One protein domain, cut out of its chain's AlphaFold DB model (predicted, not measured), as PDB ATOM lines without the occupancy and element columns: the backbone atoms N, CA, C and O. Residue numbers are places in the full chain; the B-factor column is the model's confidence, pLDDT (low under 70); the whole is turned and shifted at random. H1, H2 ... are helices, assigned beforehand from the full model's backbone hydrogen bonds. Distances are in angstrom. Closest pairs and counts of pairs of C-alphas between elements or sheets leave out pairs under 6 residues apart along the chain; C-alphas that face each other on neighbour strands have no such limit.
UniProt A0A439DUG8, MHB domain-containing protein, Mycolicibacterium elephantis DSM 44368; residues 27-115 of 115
ATOM      1  N   ALA A  27     -48.917 -23.401 -12.311       82.69
ATOM      2  CA  ALA A  27     -47.948 -22.799 -11.399       82.69
ATOM      3  C   ALA A  27     -46.501 -23.168 -11.766       82.69
ATOM      4  O   ALA A  27     -45.672 -22.274 -11.911       82.69
ATOM      5  N   GLY A  28     -46.212 -24.456 -11.980       82.88
ATOM      6  CA  GLY A  28     -44.882 -24.919 -12.390       82.88
ATOM      7  C   GLY A  28     -44.448 -24.347 -13.739       82.88
ATOM      8  O   GLY A  28     -43.336 -23.830 -13.861       82.88
ATOM      9  N   LEU A  29     -45.361 -24.326 -14.717       84.00
ATOM     10  CA  LEU A  29     -45.125 -23.660 -15.998       84.00
ATOM     11  C   LEU A  29     -44.851 -22.163 -15.820       84.00
ATOM     12  O   LEU A  29     -43.906 -21.649 -16.407       84.00
ATOM     13  N   SER A  30     -45.637 -21.461 -15.003       86.38
ATOM     14  CA  SER A  30     -45.440 -20.025 -14.764       86.38
ATOM     15  C   SER A  30     -44.097 -19.736 -14.092       86.38
ATOM     16  O   SER A  30     -43.432 -18.769 -14.451       86.38
ATOM     17  N   THR A  31     -43.657 -20.585 -13.158       87.94
ATOM     18  CA  THR A  31     -42.327 -20.472 -12.544       87.94
ATOM     19  C   THR A  31     -41.214 -20.681 -13.571       87.94
ATOM     20  O   THR A  31     -40.272 -19.892 -13.600       87.94
ATOM     21  N   ALA A  32     -41.330 -21.694 -14.436       88.31
ATOM     22  CA  ALA A  32     -40.354 -21.943 -15.498       88.31
ATOM     23  C   ALA A  32     -40.328 -20.810 -16.538       88.31
ATOM     24  O   ALA A  32     -39.261 -20.360 -16.939       88.31
ATOM     25  N   LEU A  33     -41.494 -20.297 -16.942       89.25
ATOM     26  CA  LEU A  33     -41.583 -19.128 -17.816       89.25
ATOM     27  C   LEU A  33     -40.946 -17.903 -17.160       89.25
ATOM     28  O   LEU A  33     -40.189 -17.200 -17.812       89.25
ATOM     29  N   GLY A  34     -41.197 -17.662 -15.871       91.75
ATOM     30  CA  GLY A  34     -40.604 -16.538 -15.146       91.75
ATOM     31  C   GLY A  34     -39.075 -16.596 -15.083       91.75
ATOM     32  O   GLY A  34     -38.417 -15.573 -15.291       91.75
ATOM     33  N   SER A  35     -38.499 -17.781 -14.849       92.31
ATOM     34  CA  SER A  35     -37.040 -17.946 -14.831       92.31
ATOM     35  C   SER A  35     -36.429 -17.763 -16.219       92.31
ATOM     36  O   SER A  35     -35.444 -17.037 -16.349       92.31
ATOM     37  N   VAL A  36     -37.043 -18.343 -17.255       94.06
ATOM     38  CA  VAL A  36     -36.606 -18.165 -18.648       94.06
ATOM     39  C   VAL A  36     -36.713 -16.706 -19.076       94.06
ATOM     40  O   VAL A  36     -35.757 -16.176 -19.636       94.06
ATOM     41  N   SER A  37     -37.819 -16.027 -18.772       94.50
ATOM     42  CA  SER A  37     -38.010 -14.609 -19.095       94.50
ATOM     43  C   SER A  37     -36.975 -13.716 -18.417       94.50
ATOM     44  O   SER A  37     -36.425 -12.832 -19.066       94.50
ATOM     45  N   THR A  38     -36.666 -13.965 -17.140       97.31
ATOM     46  CA  THR A  38     -35.626 -13.211 -16.417       97.31
ATOM     47  C   THR A  38     -34.261 -13.409 -17.073       97.31
ATOM     48  O   THR A  38     -33.622 -12.436 -17.458       97.31
ATOM     49  N   ALA A  39     -33.855 -14.663 -17.295       97.38
ATOM     50  CA  ALA A  39     -32.573 -14.979 -17.923       97.38
ATOM     51  C   ALA A  39     -32.472 -14.446 -19.364       97.38
ATOM     52  O   ALA A  39     -31.409 -14.003 -19.792       97.38
ATOM     53  N   THR A  40     -33.584 -14.446 -20.103       96.88
ATOM     54  CA  THR A  40     -33.661 -13.862 -21.448       96.88
ATOM     55  C   THR A  40     -33.471 -12.350 -21.385       96.88
ATOM     56  O   THR A  40     -32.702 -11.809 -22.169       96.88
ATOM     57  N   GLY A  41     -34.115 -11.665 -20.435       96.94
ATOM     58  CA  GLY A  41     -33.926 -10.228 -20.223       96.94
ATOM     59  C   GLY A  41     -32.472  -9.873 -19.902       96.94
ATOM     60  O   GLY A  41     -31.906  -8.979 -20.532       96.94
ATOM     61  N   ASP A  42     -31.844 -10.621 -18.993       97.88
ATOM     62  CA  ASP A  42     -30.431 -10.435 -18.641       97.88
ATOM     63  C   ASP A  42     -29.519 -10.653 -19.861       97.88
ATOM     64  O   ASP A  42     -28.631  -9.840 -20.137       97.88
ATOM     65  N   TYR A  43     -29.777 -11.704 -20.644       97.50
ATOM     66  CA  TYR A  43     -29.047 -11.987 -21.875       97.50
ATOM     67  C   TYR A  43     -29.189 -10.847 -22.889       97.50
ATOM     68  O   TYR A  43     -28.185 -10.285 -23.326       97.50
ATOM     69  N   LEU A  44     -30.417 -10.432 -23.209       97.31
ATOM     70  CA  LEU A  44     -30.676  -9.371 -24.187       97.31
ATOM     71  C   LEU A  44     -30.104  -8.019 -23.748       97.31
ATOM     72  O   LEU A  44     -29.614  -7.266 -24.586       97.31
ATOM     73  N   SER A  45     -30.055  -7.737 -22.441       97.44
ATOM     74  CA  SER A  45     -29.434  -6.510 -21.918       97.44
ATOM     75  C   SER A  45     -27.938  -6.392 -22.239       97.44
ATOM     76  O   SER A  45     -27.396  -5.287 -22.289       97.44
ATOM     77  N   THR A  46     -27.272  -7.526 -22.481       97.62
ATOM     78  CA  THR A  46     -25.849  -7.602 -22.842       97.62
ATOM     79  C   THR A  46     -25.617  -7.917 -24.324       97.62
ATOM     80  O   THR A  46     -24.476  -7.862 -24.779       97.62
ATOM     81  N   HIS A  47     -26.685  -8.167 -25.092       97.81
ATOM     82  CA  HIS A  47     -26.653  -8.518 -26.515       97.81
ATOM     83  C   HIS A  47     -27.557  -7.570 -27.310       97.81
ATOM     84  O   HIS A  47     -28.680  -7.914 -27.679       97.81
ATOM     85  N   SER A  48     -27.057  -6.358 -27.587       97.12
ATOM     86  CA  SER A  48     -27.854  -5.309 -28.235       97.12
ATOM     87  C   SER A  48     -28.391  -5.726 -29.606       97.12
ATOM     88  O   SER A  48     -29.534  -5.431 -29.913       97.12
ATOM     89  N   GLY A  49     -27.625  -6.480 -30.405       97.25
ATOM     90  CA  GLY A  49     -28.089  -6.949 -31.717       97.25
ATOM     91  C   GLY A  49     -29.313  -7.872 -31.632       97.25
ATOM     92  O   GLY A  49     -30.297  -7.650 -32.336       97.25
ATOM     93  N   ALA A  50     -29.283  -8.859 -30.730       96.94
ATOM     94  CA  ALA A  50     -30.421  -9.739 -30.475       96.94
ATOM     95  C   ALA A  50     -31.611  -8.967 -29.890       96.94
ATOM     96  O   ALA A  50     -32.757  -9.212 -30.265       96.94
ATOM     97  N   ASN A  51     -31.348  -8.020 -28.988       97.19
ATOM     98  CA  ASN A  51     -32.384  -7.170 -28.415       97.19
ATOM     99  C   ASN A  51     -33.095  -6.338 -29.491       97.19
ATOM    100  O   ASN A  51     -34.327  -6.286 -29.512       97.19
ATOM    101  N   ASP A  52     -32.332  -5.727 -30.394       97.50
ATOM    102  CA  ASP A  52     -32.854  -4.843 -31.432       97.50
ATOM    103  C   ASP A  52     -33.703  -5.631 -32.435       97.50
ATOM    104  O   ASP A  52     -34.856  -5.274 -32.667       97.50
ATOM    105  N   VAL A  53     -33.208  -6.768 -32.948       96.62
ATOM    106  CA  VAL A  53     -33.978  -7.566 -33.921       96.62
ATOM    107  C   VAL A  53     -35.279  -8.115 -33.331       96.62
ATOM    108  O   VAL A  53     -36.298  -8.137 -34.018       96.62
ATOM    109  N   ILE A  54     -35.272  -8.545 -32.064       95.00
ATOM    110  CA  ILE A  54     -36.475  -9.057 -31.394       95.00
ATOM    111  C   ILE A  54     -37.467  -7.916 -31.139       95.00
ATOM    112  O   ILE A  54     -38.671  -8.102 -31.321       95.00
ATOM    113  N   THR A  55     -36.974  -6.734 -30.760       95.69
ATOM    114  CA  THR A  55     -37.805  -5.541 -30.540       95.69
ATOM    115  C   THR A  55     -38.461  -5.080 -31.840       95.69
ATOM    116  O   THR A  55     -39.681  -4.912 -31.892       95.69
ATOM    117  N   ASP A  56     -37.673  -4.941 -32.906       95.50
ATOM    118  CA  ASP A  56     -38.144  -4.485 -34.215       95.50
ATOM    119  C   ASP A  56     -39.120  -5.485 -34.846       95.50
ATOM    120  O   ASP A  56     -40.135  -5.087 -35.425       95.50
ATOM    121  N   ALA A  57     -38.871  -6.788 -34.678       94.75
ATOM    122  CA  ALA A  57     -39.770  -7.839 -35.148       94.75
ATOM    123  C   ALA A  57     -41.178  -7.736 -34.537       94.75
ATOM    124  O   ALA A  57     -42.147  -8.121 -35.192       94.75
ATOM    125  N   GLY A  58     -41.318  -7.181 -33.327       90.62
ATOM    126  CA  GLY A  58     -42.615  -6.957 -32.681       90.62
ATOM    127  C   GLY A  58     -43.494  -5.911 -33.378       90.62
ATOM    128  O   GLY A  58     -44.714  -5.932 -33.212       90.62
ATOM    129  N   ALA A  59     -42.901  -5.017 -34.175       93.69
ATOM    130  CA  ALA A  59     -43.626  -4.028 -34.974       93.69
ATOM    131  C   ALA A  59     -43.943  -4.517 -36.400       93.69
ATOM    132  O   ALA A  59     -44.694  -3.863 -37.129       93.69
ATOM    133  N   MET A  60     -43.368  -5.648 -36.814       94.00
ATOM    134  CA  MET A  60     -43.540  -6.207 -38.151       94.00
ATOM    135  C   MET A  60     -44.803  -7.074 -38.249       94.00
ATOM    136  O   MET A  60     -45.288  -7.608 -37.248       94.00
ATOM    137  N   PRO A  61     -45.331  -7.294 -39.468       94.12
ATOM    138  CA  PRO A  61     -46.294  -8.361 -39.703       94.12
ATOM    139  C   PRO A  61     -45.751  -9.707 -39.183       94.12
ATOM    140  O   PRO A  61     -44.562  -9.976 -39.367       94.12
ATOM    141  N   PRO A  62     -46.583 -10.594 -38.600       80.88
ATOM    142  CA  PRO A  62     -46.111 -11.807 -37.919       80.88
ATOM    143  C   PRO A  62     -45.134 -12.675 -38.733       80.88
ATOM    144  O   PRO A  62     -44.154 -13.176 -38.192       80.88
ATOM    145  N   GLY A  63     -45.358 -12.805 -40.047       90.69
ATOM    146  CA  GLY A  63     -44.471 -13.570 -40.931       90.69
ATOM    147  C   GLY A  63     -43.157 -12.864 -41.284       90.69
ATOM    148  O   GLY A  63     -42.153 -13.527 -41.537       90.69
ATOM    149  N   GLU A  64     -43.137 -11.532 -41.288       94.12
ATOM    150  CA  GLU A  64     -41.924 -10.748 -41.542       94.12
ATOM    151  C   GLU A  64     -41.035 -10.698 -40.297       94.12
ATOM    152  O   GLU A  64     -39.830 -10.928 -40.406       94.12
ATOM    153  N   GLY A  65     -41.631 -10.507 -39.115       94.19
ATOM    154  CA  GLY A  65     -40.913 -10.522 -37.839       94.19
ATOM    155  C   GLY A  65     -40.236 -11.866 -37.563       94.19
ATOM    156  O   GLY A  65     -39.045 -11.906 -37.249       94.19
ATOM    157  N   GLU A  66     -40.941 -12.987 -37.771       93.56
ATOM    158  CA  GLU A  66     -40.326 -14.320 -37.662       93.56
ATOM    159  C   GLU A  66     -39.144 -14.496 -38.622       93.56
ATOM    160  O   GLU A  66     -38.123 -15.084 -38.252       93.56
ATOM    161  N   ASN A  67     -39.266 -14.006 -39.857       96.12
ATOM    162  CA  ASN A  67     -38.197 -14.122 -40.838       96.12
ATOM    163  C   ASN A  67     -36.974 -13.272 -40.456       96.12
ATOM    164  O   ASN A  67     -35.847 -13.748 -40.587       96.12
ATOM    165  N   ALA A  68     -37.182 -12.058 -39.939       95.69
ATOM    166  CA  ALA A  68     -36.110 -11.186 -39.459       95.69
ATOM    167  C   ALA A  68     -35.327 -11.828 -38.302       95.69
ATOM    168  O   ALA A  68     -34.098 -11.914 -38.357       95.69
ATOM    169  N   ILE A  69     -36.038 -12.374 -37.309       96.00
ATOM    170  CA  ILE A  69     -35.437 -13.105 -36.184       96.00
ATOM    171  C   ILE A  69     -34.615 -14.297 -36.694       96.00
ATOM    172  O   ILE A  69     -33.454 -14.465 -36.318       96.00
ATOM    173  N   ARG A  70     -35.183 -15.118 -37.589       95.25
ATOM    174  CA  ARG A  70     -34.481 -16.286 -38.149       95.25
ATOM    175  C   ARG A  70     -33.226 -15.881 -38.918       95.25
ATOM    176  O   ARG A  70     -32.182 -16.499 -38.729       95.25
ATOM    177  N   ALA A  71     -33.315 -14.856 -39.763       96.75
ATOM    178  CA  ALA A  71     -32.183 -14.373 -40.548       96.75
ATOM    179  C   ALA A  71     -31.027 -13.901 -39.653       96.75
ATOM    180  O   ALA A  71     -29.872 -14.230 -39.926       96.75
ATOM    181  N   TYR A  72     -31.338 -13.203 -38.558       97.19
ATOM    182  CA  TYR A  72     -30.345 -12.784 -37.573       97.19
ATOM    183  C   TYR A  72     -29.651 -13.982 -36.918       97.19
ATOM    184  O   TYR A  72     -28.429 -14.105 -36.977       97.19
ATOM    185  N   PHE A  73     -30.410 -14.929 -36.367       97.31
ATOM    186  CA  PHE A  73     -29.825 -16.067 -35.651       97.31
ATOM    187  C   PHE A  73     -29.109 -17.085 -36.553       97.31
ATOM    188  O   PHE A  73     -28.245 -17.817 -36.075       97.31
ATOM    189  N   VAL A  74     -29.375 -17.092 -37.865       97.38
ATOM    190  CA  VAL A  74     -28.536 -17.815 -38.841       97.38
ATOM    191  C   VAL A  74     -27.128 -17.212 -38.921       97.38
ATOM    192  O   VAL A  74     -26.154 -17.955 -39.039       97.38
ATOM    193  N   ALA A  75     -27.005 -15.884 -38.842       97.19
ATOM    194  CA  ALA A  75     -25.714 -15.197 -38.797       97.19
ATOM    195  C   ALA A  75     -25.063 -15.240 -37.398       97.19
ATOM    196  O   ALA A  75     -23.840 -15.139 -37.291       97.19
ATOM    197  N   HIS A  76     -25.864 -15.446 -36.348       97.88
ATOM    198  CA  HIS A  76     -25.445 -15.474 -34.944       97.88
ATOM    199  C   HIS A  76     -25.765 -16.822 -34.260       97.88
ATOM    200  O   HIS A  76     -26.551 -16.877 -33.312       97.88
ATOM    201  N   PRO A  77     -25.146 -17.939 -34.698       96.88
ATOM    202  CA  PRO A  77     -25.484 -19.275 -34.202       96.88
ATOM    203  C   PRO A  77     -25.117 -19.494 -32.728       96.88
ATOM    204  O   PRO A  77     -25.751 -20.309 -32.062       96.88
ATOM    205  N   GLN A  78     -24.112 -18.778 -32.212       97.31
ATOM    206  CA  GLN A  78     -23.759 -18.835 -30.792       97.31
ATOM    207  C   GLN A  78     -24.871 -18.230 -29.933       97.31
ATOM    208  O   GLN A  78     -25.316 -18.860 -28.983       97.31
ATOM    209  N   GLU A  79     -25.383 -17.062 -30.326       97.38
ATOM    210  CA  GLU A  79     -26.453 -16.386 -29.592       97.38
ATOM    211  C   GLU A  79     -27.747 -17.205 -29.587       97.38
ATOM    212  O   GLU A  79     -28.473 -17.269 -28.594       97.38
ATOM    213  N   TRP A  80     -28.008 -17.902 -30.693       96.19
ATOM    214  CA  TRP A  80     -29.094 -18.867 -30.777       96.19
ATOM    215  C   TRP A  80     -28.911 -20.032 -29.798       96.19
ATOM    216  O   TRP A  80     -29.859 -20.411 -29.110       96.19
ATOM    217  N   ALA A  81     -27.704 -20.598 -29.713       97.12
ATOM    218  CA  ALA A  81     -27.402 -21.685 -28.782       97.12
ATOM    219  C   ALA A  81     -27.534 -21.241 -27.316       97.12
ATOM    220  O   ALA A  81     -28.065 -21.991 -26.493       97.12
ATOM    221  N   ASP A  82     -27.123 -20.014 -26.998       97.12
ATOM    222  CA  ASP A  82     -27.245 -19.448 -25.656       97.12
ATOM    223  C   ASP A  82     -28.723 -19.264 -25.268       97.12
ATOM    224  O   ASP A  82     -29.145 -19.690 -24.190       97.12
ATOM    225  N   LEU A  83     -29.556 -18.746 -26.178       96.06
ATOM    226  CA  LEU A  83     -31.005 -18.647 -25.961       96.06
ATOM    227  C   LEU A  83     -31.685 -20.020 -25.848       96.06
ATOM    228  O   LEU A  83     -32.591 -20.197 -25.030       96.06
ATOM    229  N   GLN A  84     -31.231 -21.022 -26.606       94.81
ATOM    230  CA  GLN A  84     -31.697 -22.402 -26.437       94.81
ATOM    231  C   GLN A  84     -31.326 -22.973 -25.063       94.81
ATOM    232  O   GLN A  84     -32.128 -23.693 -24.462       94.81
ATOM    233  N   ALA A  85     -30.134 -22.656 -24.551       95.69
ATOM    234  CA  ALA A  85     -29.714 -23.048 -23.211       95.69
ATOM    235  C   ALA A  85     -30.579 -22.369 -22.136       95.69
ATOM    236  O   ALA A  85     -31.022 -23.032 -21.196       95.69
ATOM    237  N   ILE A  86     -30.898 -21.082 -22.311       95.88
ATOM    238  CA  ILE A  86     -31.823 -20.342 -21.439       95.88
ATOM    239  C   ILE A  86     -33.214 -20.991 -21.433       95.88
ATOM    240  O   ILE A  86     -33.818 -21.131 -20.374       95.88
ATOM    241  N   ALA A  87     -33.704 -21.461 -22.584       92.19
ATOM    242  CA  ALA A  87     -35.018 -22.091 -22.718       92.19
ATOM    243  C   ALA A  87     -35.105 -23.541 -22.184       92.19
ATOM    244  O   ALA A  87     -36.196 -24.122 -22.166       92.19
ATOM    245  N   GLN A  88     -34.001 -24.143 -21.720       91.75
ATOM    246  CA  GLN A  88     -33.964 -25.537 -21.240       91.75
ATOM    247  C   GLN A  88     -35.022 -25.908 -20.187       91.75
ATOM    248  O   GLN A  88     -35.584 -27.005 -20.292       91.75
ATOM    249  N   PRO A  89     -35.368 -25.050 -19.206       88.31
ATOM    250  CA  PRO A  89     -36.419 -25.367 -18.241       88.31
ATOM    251  C   PRO A  89     -37.777 -25.641 -18.900       88.31
ATOM    252  O   PRO A  89     -38.511 -26.520 -18.452       88.31
ATOM    253  N   LEU A  90     -38.099 -24.940 -19.992       86.38
ATOM    254  CA  LEU A  90     -39.352 -25.132 -20.728       86.38
ATOM    255  C   LEU A  90     -39.336 -26.424 -21.544       86.38
ATOM    256  O   LEU A  90     -40.343 -27.130 -21.584       86.38
ATOM    257  N   HIS A  91     -38.201 -26.751 -22.165       85.69
ATOM    258  CA  HIS A  91     -38.025 -28.023 -22.868       85.69
ATOM    259  C   HIS A  91     -38.171 -29.205 -21.913       85.69
ATOM    260  O   HIS A  91     -38.974 -30.099 -22.161       85.69
ATOM    261  N   THR A  92     -37.485 -29.139 -20.773       84.69
ATOM    262  CA  THR A  92     -37.554 -30.157 -19.720       84.69
ATOM    263  C   THR A  92     -38.989 -30.355 -19.230       84.69
ATOM    264  O   THR A  92     -39.447 -31.488 -19.115       84.69
ATOM    265  N   LEU A  93     -39.726 -29.266 -18.989       81.06
ATOM    266  CA  LEU A  93     -41.118 -29.347 -18.550       81.06
ATOM    267  C   LEU A  93     -42.020 -29.976 -19.621       81.06
ATOM    268  O   LEU A  93     -42.851 -30.823 -19.305       81.06
ATOM    269  N   ARG A  94     -41.847 -29.592 -20.890       80.31
ATOM    270  CA  ARG A  94     -42.618 -30.157 -22.005       80.31
ATOM    271  C   ARG A  94     -42.385 -31.657 -22.149       80.31
ATOM    272  O   ARG A  94     -43.353 -32.398 -22.288       80.31
ATOM    273  N   ASP A  95     -41.128 -32.082 -22.092       83.50
ATOM    274  CA  ASP A  95     -40.745 -33.483 -22.265       83.50
ATOM    275  C   ASP A  95     -41.237 -34.352 -21.098       83.50
ATOM    276  O   ASP A  95     -41.501 -35.540 -21.268       83.50
ATOM    277  N   GLN A  96     -41.389 -33.762 -19.910       79.25
ATOM    278  CA  GLN A  96     -41.837 -34.481 -18.723       79.25
ATOM    279  C   GLN A  96     -43.360 -34.478 -18.517       79.25
ATOM    280  O   GLN A  96     -43.874 -35.371 -17.845       79.25
ATOM    281  N   CYS A  97     -44.079 -33.491 -19.059       77.44
ATOM    282  CA  CYS A  97     -45.506 -33.287 -18.787       77.44
ATOM    283  C   CYS A  97     -46.452 -33.694 -19.921       77.44
ATOM    284  O   CYS A  97     -47.645 -33.431 -19.796       77.44
ATOM    285  N   ASP A  98     -45.937 -34.274 -21.012       67.25
ATOM    286  CA  ASP A  98     -46.708 -34.770 -22.167       67.25
ATOM    287  C   ASP A  98     -47.904 -33.867 -22.545       67.25
ATOM    288  O   ASP A  98     -49.042 -34.286 -22.719       67.25
ATOM    289  N   VAL A  99     -47.590 -32.577 -22.707       55.41
ATOM    290  CA  VAL A  99     -48.343 -31.597 -23.508       55.41
ATOM    291  C   VAL A  99     -49.711 -31.081 -23.017       55.41
ATOM    292  O   VAL A  99     -50.400 -30.446 -23.813       55.41
ATOM    293  N   ASP A 100     -50.089 -31.177 -21.738       55.50
ATOM    294  CA  ASP A 100     -51.379 -30.582 -21.301       55.50
ATOM    295  C   ASP A 100     -51.309 -29.156 -20.726       55.50
ATOM    296  O   ASP A 100     -52.330 -28.479 -20.645       55.50
ATOM    297  N   VAL A 101     -50.127 -28.636 -20.377       59.62
ATOM    298  CA  VAL A 101     -49.971 -27.243 -19.913       59.62
ATOM    299  C   VAL A 101     -48.920 -26.545 -20.768       59.62
ATOM    300  O   VAL A 101     -47.727 -26.570 -20.473       59.62
ATOM    301  N   ALA A 102     -49.359 -25.968 -21.887       68.31
ATOM    302  CA  ALA A 102     -48.482 -25.286 -22.838       68.31
ATOM    303  C   ALA A 102     -48.326 -23.787 -22.505       68.31
ATOM    304  O   ALA A 102     -49.285 -23.173 -22.033       68.31
ATOM    305  N   PRO A 103     -47.187 -23.145 -22.851       71.94
ATOM    306  CA  PRO A 103     -47.011 -21.686 -22.759       71.94
ATOM    307  C   PRO A 103     -48.158 -20.880 -23.389       71.94
ATOM    308  O   PRO A 103     -48.547 -19.834 -22.875       71.94
ATOM    309  N   ALA A 104     -48.765 -21.411 -24.454       77.56
ATOM    310  CA  ALA A 104     -49.929 -20.816 -25.102       77.56
ATOM    311  C   ALA A 104     -51.136 -20.652 -24.159       77.56
ATOM    312  O   ALA A 104     -51.890 -19.697 -24.301       77.56
ATOM    313  N   GLN A 105     -51.335 -21.536 -23.178       80.62
ATOM    314  CA  GLN A 105     -52.447 -21.417 -22.227       80.62
ATOM    315  C   GLN A 105     -52.250 -20.242 -21.268       80.62
ATOM    316  O   GLN A 105     -53.207 -19.542 -20.944       80.62
ATOM    317  N   ILE A 106     -51.003 -19.988 -20.864       82.50
ATOM    318  CA  ILE A 106     -50.646 -18.821 -20.054       82.50
ATOM    319  C   ILE A 106     -50.818 -17.535 -20.873       82.50
ATOM    320  O   ILE A 106     -51.379 -16.568 -20.369       82.50
ATOM    321  N   ALA A 107     -50.442 -17.541 -22.157       84.31
ATOM    322  CA  ALA A 107     -50.714 -16.415 -23.054       84.31
ATOM    323  C   ALA A 107     -52.222 -16.131 -23.179       84.31
ATOM    324  O   ALA A 107     -52.650 -14.994 -23.026       84.31
ATOM    325  N   ARG A 108     -53.050 -17.172 -23.342       85.12
ATOM    326  CA  ARG A 108     -54.517 -17.034 -23.405       85.12
ATOM    327  C   ARG A 108     -55.117 -16.502 -22.104       85.12
ATOM    328  O   ARG A 108     -56.089 -15.755 -22.158       85.12
ATOM    329  N   LEU A 109     -54.549 -16.869 -20.952       86.50
ATOM    330  CA  LEU A 109     -54.912 -16.282 -19.660       86.50
ATOM    331  C   LEU A 109     -54.605 -14.778 -19.635       86.50
ATOM    332  O   LEU A 109     -55.456 -14.003 -19.207       86.50
ATOM    333  N   PHE A 110     -53.426 -14.360 -20.105       88.06
ATOM    334  CA  PHE A 110     -53.074 -12.940 -20.187       88.06
ATOM    335  C   PHE A 110     -53.983 -12.167 -21.150       88.06
ATOM    336  O   PHE A 110     -54.489 -11.113 -20.769       88.06
ATOM    337  N   ASP A 111     -54.272 -12.717 -22.331       89.44
ATOM    338  CA  ASP A 111     -55.203 -12.115 -23.293       89.44
ATOM    339  C   ASP A 111     -56.604 -11.930 -22.691       89.44
ATOM    340  O   ASP A 111     -57.215 -10.876 -22.845       89.44
ATOM    341  N   ALA A 112     -57.110 -12.939 -21.972       91.25
ATOM    342  CA  ALA A 112     -58.430 -12.894 -21.344       91.25
ATOM    343  C   ALA A 112     -58.526 -11.889 -20.183       91.25
ATOM    344  O   ALA A 112     -59.618 -11.427 -19.871       91.25
ATOM    345  N   MET A 113     -57.412 -11.553 -19.523       91.44
ATOM    346  CA  MET A 113     -57.380 -10.484 -18.514       91.44
ATOM    347  C   MET A 113     -57.308  -9.085 -19.134       91.44
ATOM    348  O   MET A 113     -57.659  -8.111 -18.472       91.44
ATOM    349  N   ALA A 114     -56.812  -8.980 -20.369       88.69
ATOM    350  CA  ALA A 114     -56.680  -7.722 -21.095       88.69
ATOM    351  C   ALA A 114     -57.953  -7.323 -21.869       88.69
ATOM    352  O   ALA A 114     -58.033  -6.189 -22.345       88.69
ATOM    353  N   SER A 115     -58.919  -8.240 -22.008       78.06
ATOM    354  CA  SER A 115     -60.236  -8.021 -22.628       78.06
ATOM    355  C   SER A 115     -61.286  -7.544 -21.634       78.06
ATOM    356  O   SER A 115     -62.065  -6.636 -21.999       78.06
TER     357      SER A 115
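Overview. This is residues 27 to 115 of the 115 residues of the protein "MHB domain-containing protein" of Mycolicibacterium elephantis DSM 44368 (UniProt A0A439DUG8). An open, U-shaped set of helices: the long helix H1 makes the bar, H4 and then H5 run back beside it one after the other, and two legs reach out to the same side from the two ends of the bar. One leg is the helical hairpin of H2 and H3, the other is H6; residues 107 to 115, of which 107 to 114 belong to H6, stick out, and the space between the legs is empty. The printed part has 89 residues with six named helices, H1 to H6 in that order, and no named strand; the class is all helix. It is only just compact, close to loose, with a radius of gyration of the C-alphas of 14.4 A, and spans 34 by 31 by 22 A.

Arrangement. Start with H1, residues 27 to 46, the hub, which touches four other helices. Its residues 44 to 45 touch H2, residues 48 to 57, only at the corner and only just, with 3 pairs of C-alphas within 8 A; the closest C-alphas are Leu 44 and Asn 51, 5.1 A apart. H2 and H3, residues 62 to 75, form a hairpin: they touch at a shallow tilt of 21 degrees, opposite ways, closest at the C-alphas of Ala 57 and Gly 65, 4.0 A. Next look at H4, residues 77 to 86, close to H3 but not clearly touching, with the C-alphas of Phe 73 and Trp 80 5.7 A apart. H4 touches residues 36 to 40 of H1, closest at the C-alphas of Val 36 and Ile 86, 6.0 A, opposite ways at a shallow tilt of 34.6 degrees, only just short of steep. H5, residues 88 to 97, touches residues 29 to 36 of H1 at a shallow tilt of 19 degrees, opposite ways; the closest C-alphas are Ala 32 and Pro 89, 5.9 A. H6, residues 103 to 114, only just touches H1 with 3 pairs of C-alphas within 8 A, the closest Leu 29 and Pro 103 at 7.3 A, about perpendicular at 89 degrees. H3 and H6 are apart. Each O i to N i+4 pair is within hydrogen-bond range in H2, H3, H4, H5 and H6, and 15 of 16 are in H1.

Along the chain. Find C-alpha 27 at (-47.948, -22.799, -11.399); from there H1 runs 29.2 A to C-alpha 46 at (-25.849, -7.602, -22.842). H2 covers 14.0 A, H3 20.7 A, H4 14.3 A and H5 14.1 A. H6 runs 17.1 A to C-alpha 114 at (-56.680, -7.722, -21.095).

Size, cuts and confidence. The two farthest C-alphas, Gln 78 and Ser 115, are 38.9 A apart. The printed part has no cut, and its five links are tight. Residues 98 to 102 are under pLDDT 70.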